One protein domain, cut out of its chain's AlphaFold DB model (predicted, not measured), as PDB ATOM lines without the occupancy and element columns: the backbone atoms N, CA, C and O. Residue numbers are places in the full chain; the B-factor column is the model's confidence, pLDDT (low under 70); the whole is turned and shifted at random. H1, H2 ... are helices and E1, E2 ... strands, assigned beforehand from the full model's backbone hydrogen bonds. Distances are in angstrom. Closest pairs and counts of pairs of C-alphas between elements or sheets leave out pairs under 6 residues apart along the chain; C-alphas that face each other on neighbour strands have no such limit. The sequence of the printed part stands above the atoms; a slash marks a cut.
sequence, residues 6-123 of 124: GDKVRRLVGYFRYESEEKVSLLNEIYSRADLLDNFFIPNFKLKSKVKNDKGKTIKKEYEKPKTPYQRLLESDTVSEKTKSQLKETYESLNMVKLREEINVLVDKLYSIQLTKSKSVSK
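AT A GLANCE: This is residues 6 to 123 of the 124 residues of an uncharacterized protein of Petrotoga halophila DSM 16923 (UniProt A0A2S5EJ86). Picture an angular V: the long helices H2 and H5 run side by side in opposite directions as one arm, and the strand hairpin E1 and E2 is the other. H3 and H4 gather at the corner, and the short H1 lies near H2 and H5. The printed part has 118 residues with five named helices and two named strands, in the order H1, H2, E1, E2, H3, H4, H5; its class is mostly helix, and its sheet is antiparallel. It is only just loose, close to extended, with a radius of gyration of the C-alphas of 19.8 A, and flat, spanning 62 by 46 by 22 A.

HOW THE PARTS SIT: Start at the hairpin of E1, residues 47 to 52, and E2, residues 58 to 63, antiparallel at 160 degrees; N 48 and O 62, 2.8 A apart, are within hydrogen-bond range. Next, H2, residues 21 to 41, touches H3, residues 69 to 74, with residues 39 to 40 alone; the closest C-alphas, Asn 39 and Pro 69, are 5.1 A apart. H2 also touches H5, residues 96 to 121, at a shallow tilt of 25 degrees, opposite ways, closest at C-alphas Ile 30 and Ile 103, 5.6 A. H3 and H4, residues 81 to 93, only just touch, with 3 pairs of C-alphas within 8 A, the closest Leu 74 and Lys 84 at 5.8 A. H1, residues 10 to 13, is close but not clearly touching H5, the closest C-alphas being Val 13 and Val 107, 6.5 A. Every O i to N i+4 pair is within hydrogen-bond range in H3, H4 and H5, and 16 of 17 in H2; H1 is too short for one.

IN THESE COORDINATES: Find C-alpha 21 at (-56.697, -32.785, 21.799), where H2 begins its 29.9 A. H5 runs 38.1 A to C-alpha 121 at (-43.299, -28.020, 10.033).

THE WHOLE: The C-alphas farthest apart, Asp 54 and Lys 123, are 63.4 A apart. The printed part has no cut, and no link is long. Confidence is under 70 at residues 6 to 7 and 117 to 123.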
ATOM      1  N   GLY A   6     -40.999 -31.713  37.274       60.84
ATOM      2  CA  GLY A   6     -39.714 -32.147  36.719       60.84
ATOM      3  C   GLY A   6     -39.435 -33.641  36.930       60.84
ATOM      4  O   GLY A   6     -38.919 -34.297  36.034       60.84
ATOM      5  N   ASP A   7     -39.806 -34.184  38.091       66.88
ATOM      6  CA  ASP A   7     -39.471 -35.557  38.492       66.88
ATOM      7  C   ASP A   7     -40.484 -36.581  37.963       66.88
ATOM      8  O   ASP A   7     -40.092 -37.658  37.524       66.88
ATOM      9  N   LYS A   8     -41.776 -36.226  37.975       74.62
ATOM     10  CA  LYS A   8     -42.873 -37.134  37.601       74.62
ATOM     11  C   LYS A   8     -43.385 -36.940  36.178       74.62
ATOM     12  O   LYS A   8     -43.576 -37.909  35.461       74.62
ATOM     13  N   VAL A   9     -43.592 -35.691  35.763       81.06
ATOM     14  CA  VAL A   9     -44.205 -35.377  34.465       81.06
ATOM     15  C   VAL A   9     -43.145 -35.357  33.368       81.06
ATOM     16  O   VAL A   9     -43.196 -36.149  32.434       81.06
ATOM     17  N   ARG A  10     -42.120 -34.510  33.501       84.12
ATOM     18  CA  ARG A  10     -41.106 -34.322  32.450       84.12
ATOM     19  C   ARG A  10     -40.197 -35.529  32.263       84.12
ATOM     20  O   ARG A  10     -39.731 -35.766  31.157       84.12
ATOM     21  N   ARG A  11     -39.950 -36.312  33.316       86.31
ATOM     22  CA  ARG A  11     -39.234 -37.589  33.174       86.31
ATOM     23  C   ARG A  11     -40.038 -38.604  32.360       86.31
ATOM     24  O   ARG A  11     -39.440 -39.424  31.677       86.31
ATOM     25  N   LEU A  12     -41.364 -38.543  32.448       89.38
ATOM     26  CA  LEU A  12     -42.258 -39.500  31.814       89.38
ATOM     27  C   LEU A  12     -42.541 -39.147  30.351       89.38
ATOM     28  O   LEU A  12     -42.409 -40.002  29.482       89.38
ATOM     29  N   VAL A  13     -42.891 -37.888  30.077       90.69
ATOM     30  CA  VAL A  13     -43.334 -37.431  28.744       90.69
ATOM     31  C   VAL A  13     -42.380 -36.418  28.099       90.69
ATOM     32  O   VAL A  13     -42.674 -35.834  27.063       90.69
ATOM     33  N   GLY A  14     -41.214 -36.173  28.696       87.94
ATOM     34  CA  GLY A  14     -40.211 -35.266  28.143       87.94
ATOM     35  C   GLY A  14     -40.573 -33.781  28.265       87.94
ATOM     36  O   GLY A  14     -41.332 -33.353  29.135       87.94
ATOM     37  N   TYR A  15     -39.965 -32.969  27.395       87.25
ATOM     38  CA  TYR A  15     -40.047 -31.498  27.417       87.25
ATOM     39  C   TYR A  15     -40.840 -30.922  26.234       87.25
ATOM     40  O   TYR A  15     -40.788 -29.720  25.974       87.25
ATOM     41  N   PHE A  16     -41.548 -31.769  25.489       85.56
ATOM     42  CA  PHE A  16     -42.291 -31.336  24.312       85.56
ATOM     43  C   PHE A  16     -43.526 -30.517  24.688       85.56
ATOM     44  O   PHE A  16     -44.145 -30.713  25.734       85.56
ATOM     45  N   ARG A  17     -43.911 -29.611  23.785       86.50
ATOM     46  CA  ARG A  17     -45.172 -28.879  23.872       86.50
ATOM     47  C   ARG A  17     -46.255 -29.645  23.115       86.50
ATOM     48  O   ARG A  17     -46.133 -29.885  21.911       86.50
ATOM     49  N   TYR A  18     -47.298 -30.033  23.841       87.56
ATOM     50  CA  TYR A  18     -48.431 -30.803  23.340       87.56
ATOM     51  C   TYR A  18     -49.662 -29.896  23.244       87.56
ATOM     52  O   TYR A  18     -50.127 -29.393  24.260       87.56
ATOM     53  N   GLU A  19     -50.163 -29.656  22.028       85.19
ATOM     54  CA  GLU A  19     -51.231 -28.664  21.783       85.19
ATOM     55  C   GLU A  19     -52.502 -29.248  21.154       85.19
ATOM     56  O   GLU A  19     -53.499 -28.545  21.050       85.19
ATOM     57  N   SER A  20     -52.489 -30.508  20.710       90.44
ATOM     58  CA  SER A  20     -53.678 -31.132  20.113       90.44
ATOM     59  C   SER A  20     -54.462 -31.948  21.133       90.44
ATOM     60  O   SER A  20     -53.870 -32.580  22.009       90.44
ATOM     61  N   GLU A  21     -55.784 -31.994  20.962       92.31
ATOM     62  CA  GLU A  21     -56.697 -32.785  21.799       92.31
ATOM     63  C   GLU A  21     -56.286 -34.259  21.870       92.31
ATOM     64  O   GLU A  21     -56.239 -34.838  22.950       92.31
ATOM     65  N   GLU A  22     -55.867 -34.840  20.743       91.75
ATOM     66  CA  GLU A  22     -55.346 -36.212  20.684       91.75
ATOM     67  C   GLU A  22     -54.159 -36.431  21.641       91.75
ATOM     68  O   GLU A  22     -54.095 -37.432  22.355       91.75
ATOM     69  N   LYS A  23     -53.224 -35.473  21.705       91.25
ATOM     70  CA  LYS A  23     -52.049 -35.566  22.583       91.25
ATOM     71  C   LYS A  23     -52.442 -35.376  24.041       91.25
ATOM     72  O   LYS A  23     -51.896 -36.058  24.900       91.25
ATOM     73  N   VAL A  24     -53.395 -34.488  24.318       92.62
ATOM     74  CA  VAL A  24     -53.947 -34.302  25.667       92.62
ATOM     75  C   VAL A  24     -54.644 -35.578  26.148       92.62
ATOM     76  O   VAL A  24     -54.418 -35.992  27.281       92.62
ATOM     77  N   SER A  25     -55.411 -36.252  25.286       94.25
ATOM     78  CA  SER A  25     -56.023 -37.546  25.615       94.25
ATOM     79  C   SER A  25     -54.965 -38.595  25.958       94.25
ATOM     80  O   SER A  25     -55.050 -39.227  27.009       94.25
ATOM     81  N   LEU A  26     -53.921 -38.723  25.132       94.62
ATOM     82  CA  LEU A  26     -52.821 -39.655  25.405       94.62
ATOM     83  C   LEU A  26     -52.092 -39.331  26.711       94.62
ATOM     84  O   LEU A  26     -51.772 -40.241  27.470       94.62
ATOM     85  N   LEU A  27     -51.857 -38.052  27.012       94.50
ATOM     86  CA  LEU A  27     -51.272 -37.641  28.289       94.50
ATOM     87  C   LEU A  27     -52.139 -38.069  29.474       94.50
ATOM     88  O   LEU A  27     -51.611 -38.619  30.436       94.50
ATOM     89  N   ASN A  28     -53.455 -37.868  29.398       94.69
ATOM     90  CA  ASN A  28     -54.375 -38.285  30.458       94.69
ATOM     91  C   ASN A  28     -54.345 -39.806  30.670       94.69
ATOM     92  O   ASN A  28     -54.350 -40.274  31.807       94.69
ATOM     93  N   GLU A  29     -54.260 -40.579  29.586       96.25
ATOM     94  CA  GLU A  29     -54.118 -42.035  29.647       96.25
ATOM     95  C   GLU A  29     -52.778 -42.493  30.235       96.25
ATOM     96  O   GLU A  29     -52.732 -43.490  30.959       96.25
ATOM     97  N   ILE A  30     -51.691 -41.781  29.933       96.12
ATOM     98  CA  ILE A  30     -50.370 -42.037  30.513       96.12
ATOM     99  C   ILE A  30     -50.409 -41.752  32.017       96.12
ATOM    100  O   ILE A  30     -49.974 -42.587  32.812       96.12
ATOM    101  N   TYR A  31     -50.953 -40.601  32.419       94.75
ATOM    102  CA  TYR A  31     -50.994 -40.201  33.823       94.75
ATOM    103  C   TYR A  31     -51.888 -41.101  34.664       94.75
ATOM    104  O   TYR A  31     -51.479 -41.464  35.759       94.75
ATOM    105  N   SER A  32     -53.038 -41.550  34.153       95.31
ATOM    106  CA  SER A  32     -53.910 -42.454  34.915       95.31
ATOM    107  C   SER A  32     -53.198 -43.754  35.309       95.31
ATOM    108  O   SER A  32     -53.353 -44.234  36.431       95.31
ATOM    109  N   ARG A  33     -52.349 -44.295  34.430       96.44
ATOM    110  CA  ARG A  33     -51.551 -45.502  34.696       96.44
ATOM    111  C   ARG A  33     -50.326 -45.212  35.550       96.44
ATOM    112  O   ARG A  33     -50.012 -45.988  36.453       96.44
ATOM    113  N   ALA A  34     -49.649 -44.094  35.296       95.00
ATOM    114  CA  ALA A  34     -48.506 -43.665  36.094       95.00
ATOM    115  C   ALA A  34     -48.904 -43.383  37.549       95.00
ATOM    116  O   ALA A  34     -48.169 -43.753  38.461       95.00
ATOM    117  N   ASP A  35     -50.090 -42.820  37.778       94.62
ATOM    118  CA  ASP A  35     -50.630 -42.587  39.115       94.62
ATOM    119  C   ASP A  35     -50.891 -43.903  39.852       94.62
ATOM    120  O   ASP A  35     -50.568 -44.012  41.035       94.62
ATOM    121  N   LEU A  36     -51.417 -44.929  39.175       96.44
ATOM    122  CA  LEU A  36     -51.564 -46.263  39.769       96.44
ATOM    123  C   LEU A  36     -50.196 -46.850  40.136       96.44
ATOM    124  O   LEU A  36     -50.008 -47.326  41.256       96.44
ATOM    125  N   LEU A  37     -49.219 -46.760  39.231       95.62
ATOM    126  CA  LEU A  37     -47.866 -47.245  39.482       95.62
ATOM    127  C   LEU A  37     -47.237 -46.549  40.702       95.62
ATOM    128  O   LEU A  37     -46.803 -47.207  41.650       95.62
ATOM    129  N   ASP A  38     -47.241 -45.217  40.709       93.56
ATOM    130  CA  ASP A  38     -46.631 -44.394  41.750       93.56
ATOM    131  C   ASP A  38     -47.307 -44.564  43.113       93.56
ATOM    132  O   ASP A  38     -46.631 -44.611  44.145       93.56
ATOM    133  N   ASN A  39     -48.640 -44.635  43.142       95.38
ATOM    134  CA  ASN A  39     -49.387 -44.663  44.397       95.38
ATOM    135  C   ASN A  39     -49.393 -46.041  45.057       95.38
ATOM    136  O   ASN A  39     -49.404 -46.120  46.289       95.38
ATOM    137  N   PHE A  40     -49.361 -47.113  44.267       96.88
ATOM    138  CA  PHE A  40     -49.458 -48.470  44.794       96.88
ATOM    139  C   PHE A  40     -48.104 -49.167  44.925       96.88
ATOM    140  O   PHE A  40     -47.912 -49.902  45.893       96.88
ATOM    141  N   PHE A  41     -47.146 -48.891  44.032       95.81
ATOM    142  CA  PHE A  41     -45.909 -49.676  43.938       95.81
ATOM    143  C   PHE A  41     -44.625 -48.907  44.255       95.81
ATOM    144  O   PHE A  41     -43.617 -49.550  44.536       95.81
ATOM    145  N   ILE A  42     -44.621 -47.566  44.244       93.81
ATOM    146  CA  ILE A  42     -43.393 -46.778  44.452       93.81
ATOM    147  C   ILE A  42     -43.313 -46.216  45.883       93.81
ATOM    148  O   ILE A  42     -44.065 -45.304  46.255       93.81
ATOM    149  N   PRO A  43     -42.385 -46.711  46.729       94.06
ATOM    150  CA  PRO A  43     -42.171 -46.154  48.056       94.06
ATOM    151  C   PRO A  43     -41.593 -44.748  47.953       94.06
ATOM    152  O   PRO A  43     -40.679 -44.486  47.173       94.06
ATOM    153  N   ASN A  44     -42.077 -43.835  48.788       89.50
ATOM    154  CA  ASN A  44     -41.513 -42.493  48.874       89.50
ATOM    155  C   ASN A  44     -41.114 -42.154  50.308       89.50
ATOM    156  O   ASN A  44     -41.687 -42.665  51.270       89.50
ATOM    157  N   PHE A  45     -40.126 -41.275  50.453       89.62
ATOM    158  CA  PHE A  45     -39.714 -40.755  51.750       89.62
ATOM    159  C   PHE A  45     -40.652 -39.634  52.190       89.62
ATOM    160  O   PHE A  45     -40.897 -38.685  51.442       89.62
ATOM    161  N   LYS A  46     -41.113 -39.709  53.438       87.75
ATOM    162  CA  LYS A  46     -41.833 -38.624  54.100       87.75
ATOM    163  C   LYS A  46     -40.923 -38.000  55.147       87.75
ATOM    164  O   LYS A  46     -40.268 -38.703  55.913       87.75
ATOM    165  N   LEU A  47     -40.836 -36.674  55.134       92.44
ATOM    166  CA  LEU A  47     -40.036 -35.939  56.104       92.44
ATOM    167  C   LEU A  47     -40.743 -35.975  57.463       92.44
ATOM    168  O   LEU A  47     -41.871 -35.499  57.568       92.44
ATOM    169  N   LYS A  48     -40.067 -36.516  58.476       91.50
ATOM    170  CA  LYS A  48     -40.573 -36.621  59.847       91.50
ATOM    171  C   LYS A  48     -40.274 -35.355  60.641       91.50
ATOM    172  O   LYS A  48     -41.161 -34.781  61.260       91.50
ATOM    173  N   SER A  49     -39.021 -34.906  60.614       94.06
ATOM    174  CA  SER A  49     -38.579 -33.750  61.393       94.06
ATOM    175  C   SER A  49     -37.420 -33.016  60.709       94.06
ATOM    176  O   SER A  49     -36.708 -33.554  59.853       94.06
ATOM    177  N   LYS A  50     -37.243 -31.743  61.070       95.00
ATOM    178  CA  LYS A  50     -36.065 -30.944  60.717       95.00
ATOM    179  C   LYS A  50     -35.402 -30.504  62.010       95.00
ATOM    180  O   LYS A  50     -36.027 -29.803  62.798       95.00
ATOM    181  N   VAL A  51     -34.137 -30.855  62.189       93.81
ATOM    182  CA  VAL A  51     -33.324 -30.342  63.292       93.81
ATOM    183  C   VAL A  51     -32.730 -29.010  62.853       93.81
ATOM    184  O   VAL A  51     -32.117 -28.929  61.780       93.81
ATOM    185  N   LYS A  52     -32.935 -27.964  63.654       95.69
ATOM    186  CA  LYS A  52     -32.417 -26.612  63.414       95.69
ATOM    187  C   LYS A  52     -31.413 -26.230  64.500       95.69
ATOM    188  O   LYS A  52     -31.530 -26.711  65.620       95.69
ATOM    189  N   ASN A  53     -30.439 -25.394  64.158       92.69
ATOM    190  CA  ASN A  53     -29.543 -24.778  65.141       92.69
ATOM    191  C   ASN A  53     -30.159 -23.503  65.750       92.69
ATOM    192  O   ASN A  53     -31.214 -23.054  65.298       92.69
ATOM    193  N   ASP A  54     -29.455 -22.876  66.696       92.62
ATOM    194  CA  ASP A  54     -29.894 -21.647  67.387       92.62
ATOM    195  C   ASP A  54     -30.112 -20.456  66.439       92.62
ATOM    196  O   ASP A  54     -30.875 -19.540  66.725       92.62
ATOM    197  N   LYS A  55     -29.485 -20.491  65.254       93.69
ATOM    198  CA  LYS A  55     -29.663 -19.504  64.175       93.69
ATOM    199  C   LYS A  55     -30.807 -19.865  63.210       93.69
ATOM    200  O   LYS A  55     -30.937 -19.255  62.153       93.69
ATOM    201  N   GLY A  56     -31.598 -20.899  63.509       90.69
ATOM    202  CA  GLY A  56     -32.744 -21.345  62.707       90.69
ATOM    203  C   GLY A  56     -32.406 -22.116  61.420       90.69
ATOM    204  O   GLY A  56     -33.319 -22.508  60.683       90.69
ATOM    205  N   LYS A  57     -31.126 -22.389  61.134       92.94
ATOM    206  CA  LYS A  57     -30.687 -23.143  59.947       92.94
ATOM    207  C   LYS A  57     -30.964 -24.632  60.140       92.94
ATOM    208  O   LYS A  57     -30.590 -25.206  61.158       92.94
ATOM    209  N   THR A  58     -31.579 -25.277  59.143       93.00
ATOM    210  CA  THR A  58     -31.769 -26.741  59.158       93.00
ATOM    211  C   THR A  58     -30.417 -27.430  59.004       93.00
ATOM    212  O   THR A  58     -29.768 -27.273  57.973       93.00
ATOM    213  N   ILE A  59     -30.016 -28.194  60.017       94.31
ATOM    214  CA  ILE A  59     -28.749 -28.935  60.048       94.31
ATOM    215  C   ILE A  59     -28.936 -30.419  59.730       94.31
ATOM    216  O   ILE A  59     -28.025 -31.054  59.209       94.31
ATOM    217  N   LYS A  60     -30.125 -30.975  59.989       93.81
ATOM    218  CA  LYS A  60     -30.441 -32.379  59.699       93.81
ATOM    219  C   LYS A  60     -31.916 -32.541  59.347       93.81
ATOM    220  O   LYS A  60     -32.775 -31.852  59.897       93.81
ATOM    221  N   LYS A  61     -32.206 -33.460  58.428       93.81
ATOM    222  CA  LYS A  61     -33.560 -33.914  58.091       93.81
ATOM    223  C   LYS A  61     -33.695 -35.368  58.525       93.81
ATOM    224  O   LYS A  61     -32.854 -36.186  58.165       93.81
ATOM    225  N   GLU A  62     -34.728 -35.670  59.293       92.81
ATOM    226  CA  GLU A  62     -35.079 -37.038  59.664       92.81
ATOM    227  C   GLU A  62     -36.274 -37.473  58.819       92.81
ATOM    228  O   GLU A  62     -37.263 -36.744  58.708       92.81
ATOM    229  N   TYR A  63     -36.180 -38.649  58.210       92.81
ATOM    230  CA  TYR A  63     -37.218 -39.199  57.346       92.81
ATOM    231  C   TYR A  63     -37.842 -40.435  57.990       92.81
ATOM    232  O   TYR A  63     -37.175 -41.182  58.705       92.81
ATOM    233  N   GLU A  64     -39.126 -40.650  57.724       92.12
ATOM    234  CA  GLU A  64     -39.785 -41.919  58.026       92.12
ATOM    235  C   GLU A  64     -39.234 -43.040  57.127       92.12
ATOM    236  O   GLU A  64     -38.651 -42.782  56.066       92.12
ATOM    237  N   LYS A  65     -39.470 -44.299  57.523       92.25
ATOM    238  CA  LYS A  65     -39.201 -45.448  56.649       92.25
ATOM    239  C   LYS A  65     -39.995 -45.295  55.336       92.25
ATOM    240  O   LYS A  65     -41.158 -44.884  55.390       92.25
ATOM    241  N   PRO A  66     -39.400 -45.610  54.170       93.56
ATOM    242  CA  PRO A  66     -40.108 -45.562  52.895       93.56
ATOM    243  C   PRO A  66     -41.356 -46.436  52.919       93.56
ATOM    244  O   PRO A  66     -41.289 -47.603  53.296       93.56
ATOM    245  N   LYS A  67     -42.480 -45.858  52.498       95.06
ATOM    246  CA  LYS A  67     -43.755 -46.553  52.297       95.06
ATOM    247  C   LYS A  67     -44.419 -46.018  51.038       95.06
ATOM    248  O   LYS A  67     -44.202 -44.852  50.677       95.06
ATOM    249  N   THR A  68     -45.206 -46.851  50.370       95.62
ATOM    250  CA  THR A  68     -46.048 -46.392  49.258       95.62
ATOM    251  C   THR A  68     -47.192 -45.528  49.804       95.62
ATOM    252  O   THR A  68     -47.569 -45.665  50.976       95.62
ATOM    253  N   PRO A  69     -47.751 -44.594  49.014       95.19
ATOM    254  CA  PRO A  69     -48.958 -43.868  49.408       95.19
ATOM    255  C   PRO A  69     -50.097 -44.810  49.817       95.19
ATOM    256  O   PRO A  69     -50.703 -44.593  50.863       95.19
ATOM    257  N   TYR A  70     -50.299 -45.897  49.068       96.62
ATOM    258  CA  TYR A  70     -51.231 -46.973  49.402       96.62
ATOM    259  C   TYR A  70     -51.016 -47.527  50.819       96.62
ATOM    260  O   TYR A  70     -51.940 -47.505  51.629       96.62
ATOM    261  N   GLN A  71     -49.788 -47.930  51.167       95.88
ATOM    262  CA  GLN A  71     -49.472 -48.442  52.508       95.88
ATOM    263  C   GLN A  71     -49.779 -47.418  53.607       95.88
ATOM    264  O   GLN A  71     -50.323 -47.774  54.648       95.88
ATOM    265  N   ARG A  72     -49.488 -46.132  53.374       94.88
ATOM    266  CA  ARG A  72     -49.808 -45.080  54.352       94.88
ATOM    267  C   ARG A  72     -51.303 -44.872  54.536       94.88
ATOM    268  O   ARG A  72     -51.727 -44.597  55.650       94.88
ATOM    269  N   LEU A  73     -52.090 -44.972  53.464       95.12
ATOM    270  CA  LEU A  73     -53.545 -44.852  53.552       95.12
ATOM    271  C   LEU A  73     -54.152 -46.015  54.342       95.12
ATOM    272  O   LEU A  73     -55.088 -45.796  55.107       95.12
ATOM    273  N   LEU A  74     -53.596 -47.223  54.217       95.94
ATOM    274  CA  LEU A  74     -54.027 -48.368  55.022       95.94
ATOM    275  C   LEU A  74     -53.731 -48.192  56.516       95.94
ATOM    276  O   LEU A  74     -54.536 -48.598  57.349       95.94
ATOM    277  N   GLU A  75     -52.604 -47.562  56.846       94.12
ATOM    278  CA  GLU A  75     -52.189 -47.269  58.225       94.12
ATOM    279  C   GLU A  75     -52.843 -46.010  58.814       94.12
ATOM    280  O   GLU A  75     -52.626 -45.701  59.981       94.12
ATOM    281  N   SER A  76     -53.606 -45.252  58.022       93.88
ATOM    282  CA  SER A  76     -54.210 -43.997  58.468       93.88
ATOM    283  C   SER A  76     -55.528 -44.240  59.201       93.88
ATOM    284  O   SER A  76     -56.451 -44.844  58.649       93.88
ATOM    285  N   ASP A  77     -55.660 -43.679  60.402       93.06
ATOM    286  CA  ASP A  77     -56.894 -43.741  61.203       93.06
ATOM    287  C   ASP A  77     -58.016 -42.851  60.644       93.06
ATOM    288  O   ASP A  77     -59.186 -43.009  60.979       93.06
ATOM    289  N   THR A  78     -57.677 -41.909  59.761       94.38
ATOM    290  CA  THR A  78     -58.638 -40.981  59.137       94.38
ATOM    291  C   THR A  78     -59.361 -41.561  57.921       94.38
ATOM    292  O   THR A  78     -60.284 -40.937  57.401       94.38
ATOM    293  N   VAL A  79     -58.936 -42.730  57.432       94.81
ATOM    294  CA  VAL A  79     -59.498 -43.369  56.236       94.81
ATOM    295  C   VAL A  79     -60.472 -44.456  56.669       94.81
ATOM    296  O   VAL A  79     -60.120 -45.329  57.457       94.81
ATOM    297  N   SER A  80     -61.693 -44.425  56.128       96.25
ATOM    298  CA  SER A  80     -62.713 -45.426  56.452       96.25
ATOM    299  C   SER A  80     -62.284 -46.840  56.045       96.25
ATOM    300  O   SER A  80     -61.639 -47.028  55.010       96.25
ATOM    301  N   GLU A  81     -62.718 -47.852  56.799       95.50
ATOM    302  CA  GLU A  81     -62.443 -49.256  56.462       95.50
ATOM    303  C   GLU A  81     -63.011 -49.649  55.090       95.50
ATOM    304  O   GLU A  81     -62.369 -50.385  54.344       95.50
ATOM    305  N   LYS A  82     -64.153 -49.071  54.685       96.25
ATOM    306  CA  LYS A  82     -64.704 -49.251  53.332       96.25
ATOM    307  C   LYS A  82     -63.706 -48.816  52.256       96.25
ATOM    308  O   LYS A  82     -63.465 -49.554  51.305       96.25
ATOM    309  N   THR A  83     -63.106 -47.636  52.416       95.81
ATOM    310  CA  THR A  83     -62.095 -47.122  51.482       95.81
ATOM    311  C   THR A  83     -60.839 -47.991  51.491       95.81
ATOM    312  O   THR A  83     -60.294 -48.281  50.429       95.81
ATOM    313  N   LYS A  84     -60.391 -48.467  52.660       97.25
ATOM    314  CA  LYS A  84     -59.239 -49.379  52.751       97.25
ATOM    315  C   LYS A  84     -59.493 -50.698  52.017       97.25
ATOM    316  O   LYS A  84     -58.597 -51.171  51.323       97.25
ATOM    317  N   SER A  85     -60.697 -51.262  52.115       96.88
ATOM    318  CA  SER A  85     -61.076 -52.466  51.363       96.88
ATOM    319  C   SER A  85     -61.047 -52.234  49.850       96.88
ATOM    320  O   SER A  85     -60.435 -53.019  49.136       96.88
ATOM    321  N   GLN A  86     -61.592 -51.113  49.368       97.12
ATOM    322  CA  GLN A  86     -61.535 -50.747  47.943       97.12
ATOM    323  C   GLN A  86     -60.097 -50.564  47.435       97.12
ATOM    324  O   GLN A  86     -59.773 -50.948  46.312       97.12
ATOM    325  N   LEU A  87     -59.215 -49.992  48.263       96.94
ATOM    326  CA  LEU A  87     -57.799 -49.852  47.927       96.94
ATOM    327  C   LEU A  87     -57.099 -51.215  47.837       96.94
ATOM    328  O   LEU A  87     -56.231 -51.386  46.987       96.94
ATOM    329  N   LYS A  88     -57.456 -52.179  48.698       97.25
ATOM    330  CA  LYS A  88     -56.919 -53.549  48.641       97.25
ATOM    331  C   LYS A  88     -57.376 -54.280  47.382       97.25
ATOM    332  O   LYS A  88     -56.526 -54.794  46.671       97.25
ATOM    333  N   GLU A  89     -58.666 -54.229  47.068       97.56
ATOM    334  CA  GLU A  89     -59.215 -54.828  45.845       97.56
ATOM    335  C   GLU A  89     -58.569 -54.226  44.592       97.56
ATOM    336  O   GLU A  89     -58.109 -54.945  43.705       97.56
ATOM    337  N   THR A  90     -58.437 -52.893  44.558       96.50
ATOM    338  CA  THR A  90     -57.690 -52.213  43.494       96.50
ATOM    339  C   THR A  90     -56.272 -52.765  43.407       96.50
ATOM    340  O   THR A  90     -55.867 -53.195  42.335       96.50
ATOM    341  N   TYR A  91     -55.523 -52.808  44.514       96.94
ATOM    342  CA  TYR A  91     -54.144 -53.301  44.521       96.94
ATOM    343  C   TYR A  91     -54.018 -54.740  44.001       96.94
ATOM    344  O   TYR A  91     -53.133 -55.012  43.194       96.94
ATOM    345  N   GLU A  92     -54.917 -55.634  44.414       96.88
ATOM    346  CA  GLU A  92     -54.947 -57.037  43.981       96.88
ATOM    347  C   GLU A  92     -55.214 -57.188  42.477       96.88
ATOM    348  O   GLU A  92     -54.699 -58.110  41.847       96.88
ATOM    349  N   SER A  93     -55.967 -56.258  41.880       96.56
ATOM    350  CA  SER A  93     -56.218 -56.233  40.435       96.56
ATOM    351  C   SER A  93     -55.046 -55.688  39.599       96.56
ATOM    352  O   SER A  93     -55.022 -55.863  38.378       96.56
ATOM    353  N   LEU A  94     -54.076 -55.008  40.223       96.81
ATOM    354  CA  LEU A  94     -52.988 -54.333  39.519       96.81
ATOM    355  C   LEU A  94     -51.763 -55.231  39.337       96.81
ATOM    356  O   LEU A  94     -51.379 -56.013  40.201       96.81
ATOM    357  N   ASN A  95     -51.066 -55.026  38.220       97.19
ATOM    358  CA  ASN A  95     -49.767 -55.632  37.961       97.19
ATOM    359  C   ASN A  95     -48.755 -54.544  37.582       97.19
ATOM    360  O   ASN A  95     -48.927 -53.837  36.589       97.19
ATOM    361  N   MET A  96     -47.684 -54.432  38.371       96.00
ATOM    362  CA  MET A  96     -46.647 -53.412  38.197       96.00
ATOM    363  C   MET A  96     -45.965 -53.478  36.823       96.00
ATOM    364  O   MET A  96     -45.714 -52.438  36.214       96.00
ATOM    365  N   VAL A  97     -45.650 -54.684  36.344       97.00
ATOM    366  CA  VAL A  97     -44.961 -54.885  35.060       97.00
ATOM    367  C   VAL A  97     -45.884 -54.473  33.923       97.00
ATOM    368  O   VAL A  97     -45.500 -53.644  33.103       97.00
ATOM    369  N   LYS A  98     -47.134 -54.948  33.957       97.19
ATOM    370  CA  LYS A  98     -48.153 -54.606  32.961       97.19
ATOM    371  C   LYS A  98     -48.392 -53.097  32.881       97.19
ATOM    372  O   LYS A  98     -48.371 -52.531  31.795       97.19
ATOM    373  N   LEU A  99     -48.554 -52.423  34.025       96.75
ATOM    374  CA  LEU A  99     -48.712 -50.963  34.065       96.75
ATOM    375  C   LEU A  99     -47.530 -50.251  33.404       96.75
ATOM    376  O   LEU A  99     -47.719 -49.289  32.667       96.75
ATOM    377  N   ARG A 100     -46.305 -50.724  33.651       96.06
ATOM    378  CA  ARG A 100     -45.102 -50.121  33.076       96.06
ATOM    379  C   ARG A 100     -45.014 -50.328  31.566       96.06
ATOM    380  O   ARG A 100     -44.622 -49.402  30.861       96.06
ATOM    381  N   GLU A 101     -45.393 -51.500  31.072       97.75
ATOM    382  CA  GLU A 101     -45.482 -51.781  29.637       97.75
ATOM    383  C   GLU A 101     -46.533 -50.897  28.958       97.75
ATOM    384  O   GLU A 101     -46.225 -50.244  27.963       97.75
ATOM    385  N   GLU A 102     -47.738 -50.800  29.528       97.44
ATOM    386  CA  GLU A 102     -48.806 -49.939  29.008       97.44
ATOM    387  C   GLU A 102     -48.375 -48.468  28.939       97.44
ATOM    388  O   GLU A 102     -48.607 -47.796  27.934       97.44
ATOM    389  N   ILE A 103     -47.709 -47.971  29.987       96.88
ATOM    390  CA  ILE A 103     -47.157 -46.613  30.015       96.88
ATOM    391  C   ILE A 103     -46.145 -46.414  28.883       96.88
ATOM    392  O   ILE A 103     -46.243 -45.425  28.158       96.88
ATOM    393  N   ASN A 104     -45.197 -47.339  28.708       96.50
ATOM    394  CA  ASN A 104     -44.175 -47.227  27.665       96.50
ATOM    395  C   ASN A 104     -44.805 -47.179  26.266       96.50
ATOM    396  O   ASN A 104     -44.480 -46.289  25.486       96.50
ATOM    397  N   VAL A 105     -45.772 -48.060  25.981       97.69
ATOM    398  CA  VAL A 105     -46.491 -48.083  24.694       97.69
ATOM    399  C   VAL A 105     -47.188 -46.747  24.415       97.69
ATOM    400  O   VAL A 105     -47.123 -46.224  23.299       97.69
ATOM    401  N   LEU A 106     -47.849 -46.166  25.420       96.81
ATOM    402  CA  LEU A 106     -48.537 -44.883  25.268       96.81
ATOM    403  C   LEU A 106     -47.560 -43.717  25.069       96.81
ATOM    404  O   LEU A 106     -47.817 -42.836  24.245       96.81
ATOM    405  N   VAL A 107     -46.435 -43.714  25.788       95.25
ATOM    406  CA  VAL A 107     -45.372 -42.710  25.634       95.25
ATOM    407  C   VAL A 107     -44.737 -42.799  24.242       95.25
ATOM    408  O   VAL A 107     -44.585 -41.773  23.577       95.25
ATOM    409  N   ASP A 108     -44.454 -44.004  23.747       95.00
ATOM    410  CA  ASP A 108     -43.907 -44.215  22.402       95.00
ATOM    411  C   ASP A 108     -44.878 -43.737  21.314       95.00
ATOM    412  O   ASP A 108     -44.477 -43.081  20.342       95.00
ATOM    413  N   LYS A 109     -46.182 -43.983  21.498       94.56
ATOM    414  CA  LYS A 109     -47.235 -43.454  20.619       94.56
ATOM    415  C   LYS A 109     -47.258 -41.923  20.637       94.56
ATOM    416  O   LYS A 109     -47.283 -41.296  19.576       94.56
ATOM    417  N   LEU A 110     -47.196 -41.313  21.822       94.38
ATOM    418  CA  LEU A 110     -47.156 -39.859  21.986       94.38
ATOM    419  C   LEU A 110     -45.938 -39.240  21.275       94.38
ATOM    420  O   LEU A 110     -46.079 -38.239  20.563       94.38
ATOM    421  N   TYR A 111     -44.755 -39.843  21.416       93.12
ATOM    422  CA  TYR A 111     -43.539 -39.383  20.740       93.12
ATOM    423  C   TYR A 111     -43.600 -39.563  19.226       93.12
ATOM    424  O   TYR A 111     -43.202 -38.654  18.495       93.12
ATOM    425  N   SER A 112     -44.164 -40.666  18.742       91.75
ATOM    426  CA  SER A 112     -44.337 -40.908  17.306       91.75
ATOM    427  C   SER A 112     -45.196 -39.822  16.646       91.75
ATOM    428  O   SER A 112     -44.818 -39.264  15.611       91.75
ATOM    429  N   ILE A 113     -46.308 -39.437  17.283       90.94
ATOM    430  CA  ILE A 113     -47.185 -38.355  16.802       90.94
ATOM    431  C   ILE A 113     -46.461 -36.998  16.864       90.94
ATOM    432  O   ILE A 113     -46.580 -36.173  15.953       90.94
ATOM    433  N   GLN A 114     -45.684 -36.748  17.921       89.00
ATOM    434  CA  GLN A 114     -44.937 -35.499  18.074       89.00
ATOM    435  C   GLN A 114     -43.851 -35.331  16.999       89.00
ATOM    436  O   GLN A 114     -43.772 -34.269  16.376       89.00
ATOM    437  N   LEU A 115     -43.047 -36.369  16.758       86.44
ATOM    438  CA  LEU A 115     -41.911 -36.338  15.830       86.44
ATOM    439  C   LEU A 115     -42.339 -36.316  14.358       86.44
ATOM    440  O   LEU A 115     -41.674 -35.705  13.517       86.44
ATOM    441  N   THR A 116     -43.470 -36.942  14.036       82.38
ATOM    442  CA  THR A 116     -44.038 -36.892  12.681       82.38
ATOM    443  C   THR A 116     -44.465 -35.464  12.325       82.38
ATOM    444  O   THR A 116     -44.185 -34.988  11.225       82.38
ATOM    445  N   LYS A 117     -45.034 -34.722  13.286       67.56
ATOM    446  CA  LYS A 117     -45.456 -33.327  13.084       67.56
ATOM    447  C   LYS A 117     -44.281 -32.338  13.040       67.56
ATOM    448  O   LYS A 117     -44.335 -31.366  12.295       67.56
ATOM    449  N   SER A 118     -43.186 -32.570  13.770       63.38
ATOM    450  CA  SER A 118     -41.998 -31.697  13.661       63.38
ATOM    451  C   SER A 118     -41.325 -31.772  12.284       63.38
ATOM    452  O   SER A 118     -40.763 -30.782  11.815       63.38
ATOM    453  N   LYS A 119     -41.418 -32.920  11.598       61.72
ATOM    454  CA  LYS A 119     -40.910 -33.083  10.224       61.72
ATOM    455  C   LYS A 119     -41.774 -32.384   9.170       61.72
ATOM    456  O   LYS A 119     -41.242 -31.968   8.150       61.72
ATOM    457  N   SER A 120     -43.080 -32.230   9.400       59.03
ATOM    458  CA  SER A 120     -43.955 -31.497   8.472       59.03
ATOM    459  C   SER A 120     -43.821 -29.977   8.602       59.03
ATOM    460  O   SER A 120     -44.031 -29.271   7.628       59.03
ATOM    461  N   VAL A 121     -43.459 -29.467   9.785       58.00
ATOM    462  CA  VAL A 121     -43.299 -28.020  10.033       58.00
ATOM    463  C   VAL A 121     -41.946 -27.482   9.540       58.00
ATOM    464  O   VAL A 121     -41.831 -26.299   9.256       58.00
ATOM    465  N   SER A 122     -40.929 -28.336   9.394       51.97
ATOM    466  CA  SER A 122     -39.566 -27.958   8.965       51.97
ATOM    467  C   SER A 122     -39.338 -27.989   7.447       51.97
ATOM    468  O   SER A 122     -38.205 -27.836   7.001       51.97
ATOM    469  N   LYS A 123     -40.389 -28.217   6.648       44.22
ATOM    470  CA  LYS A 123     -40.300 -28.403   5.188       44.22
ATOM    471  C   LYS A 123     -40.897 -27.245   4.370       44.22
ATOM    472  O   LYS A 123     -41.245 -27.455   3.211       44.22
TER     473      LYS A 123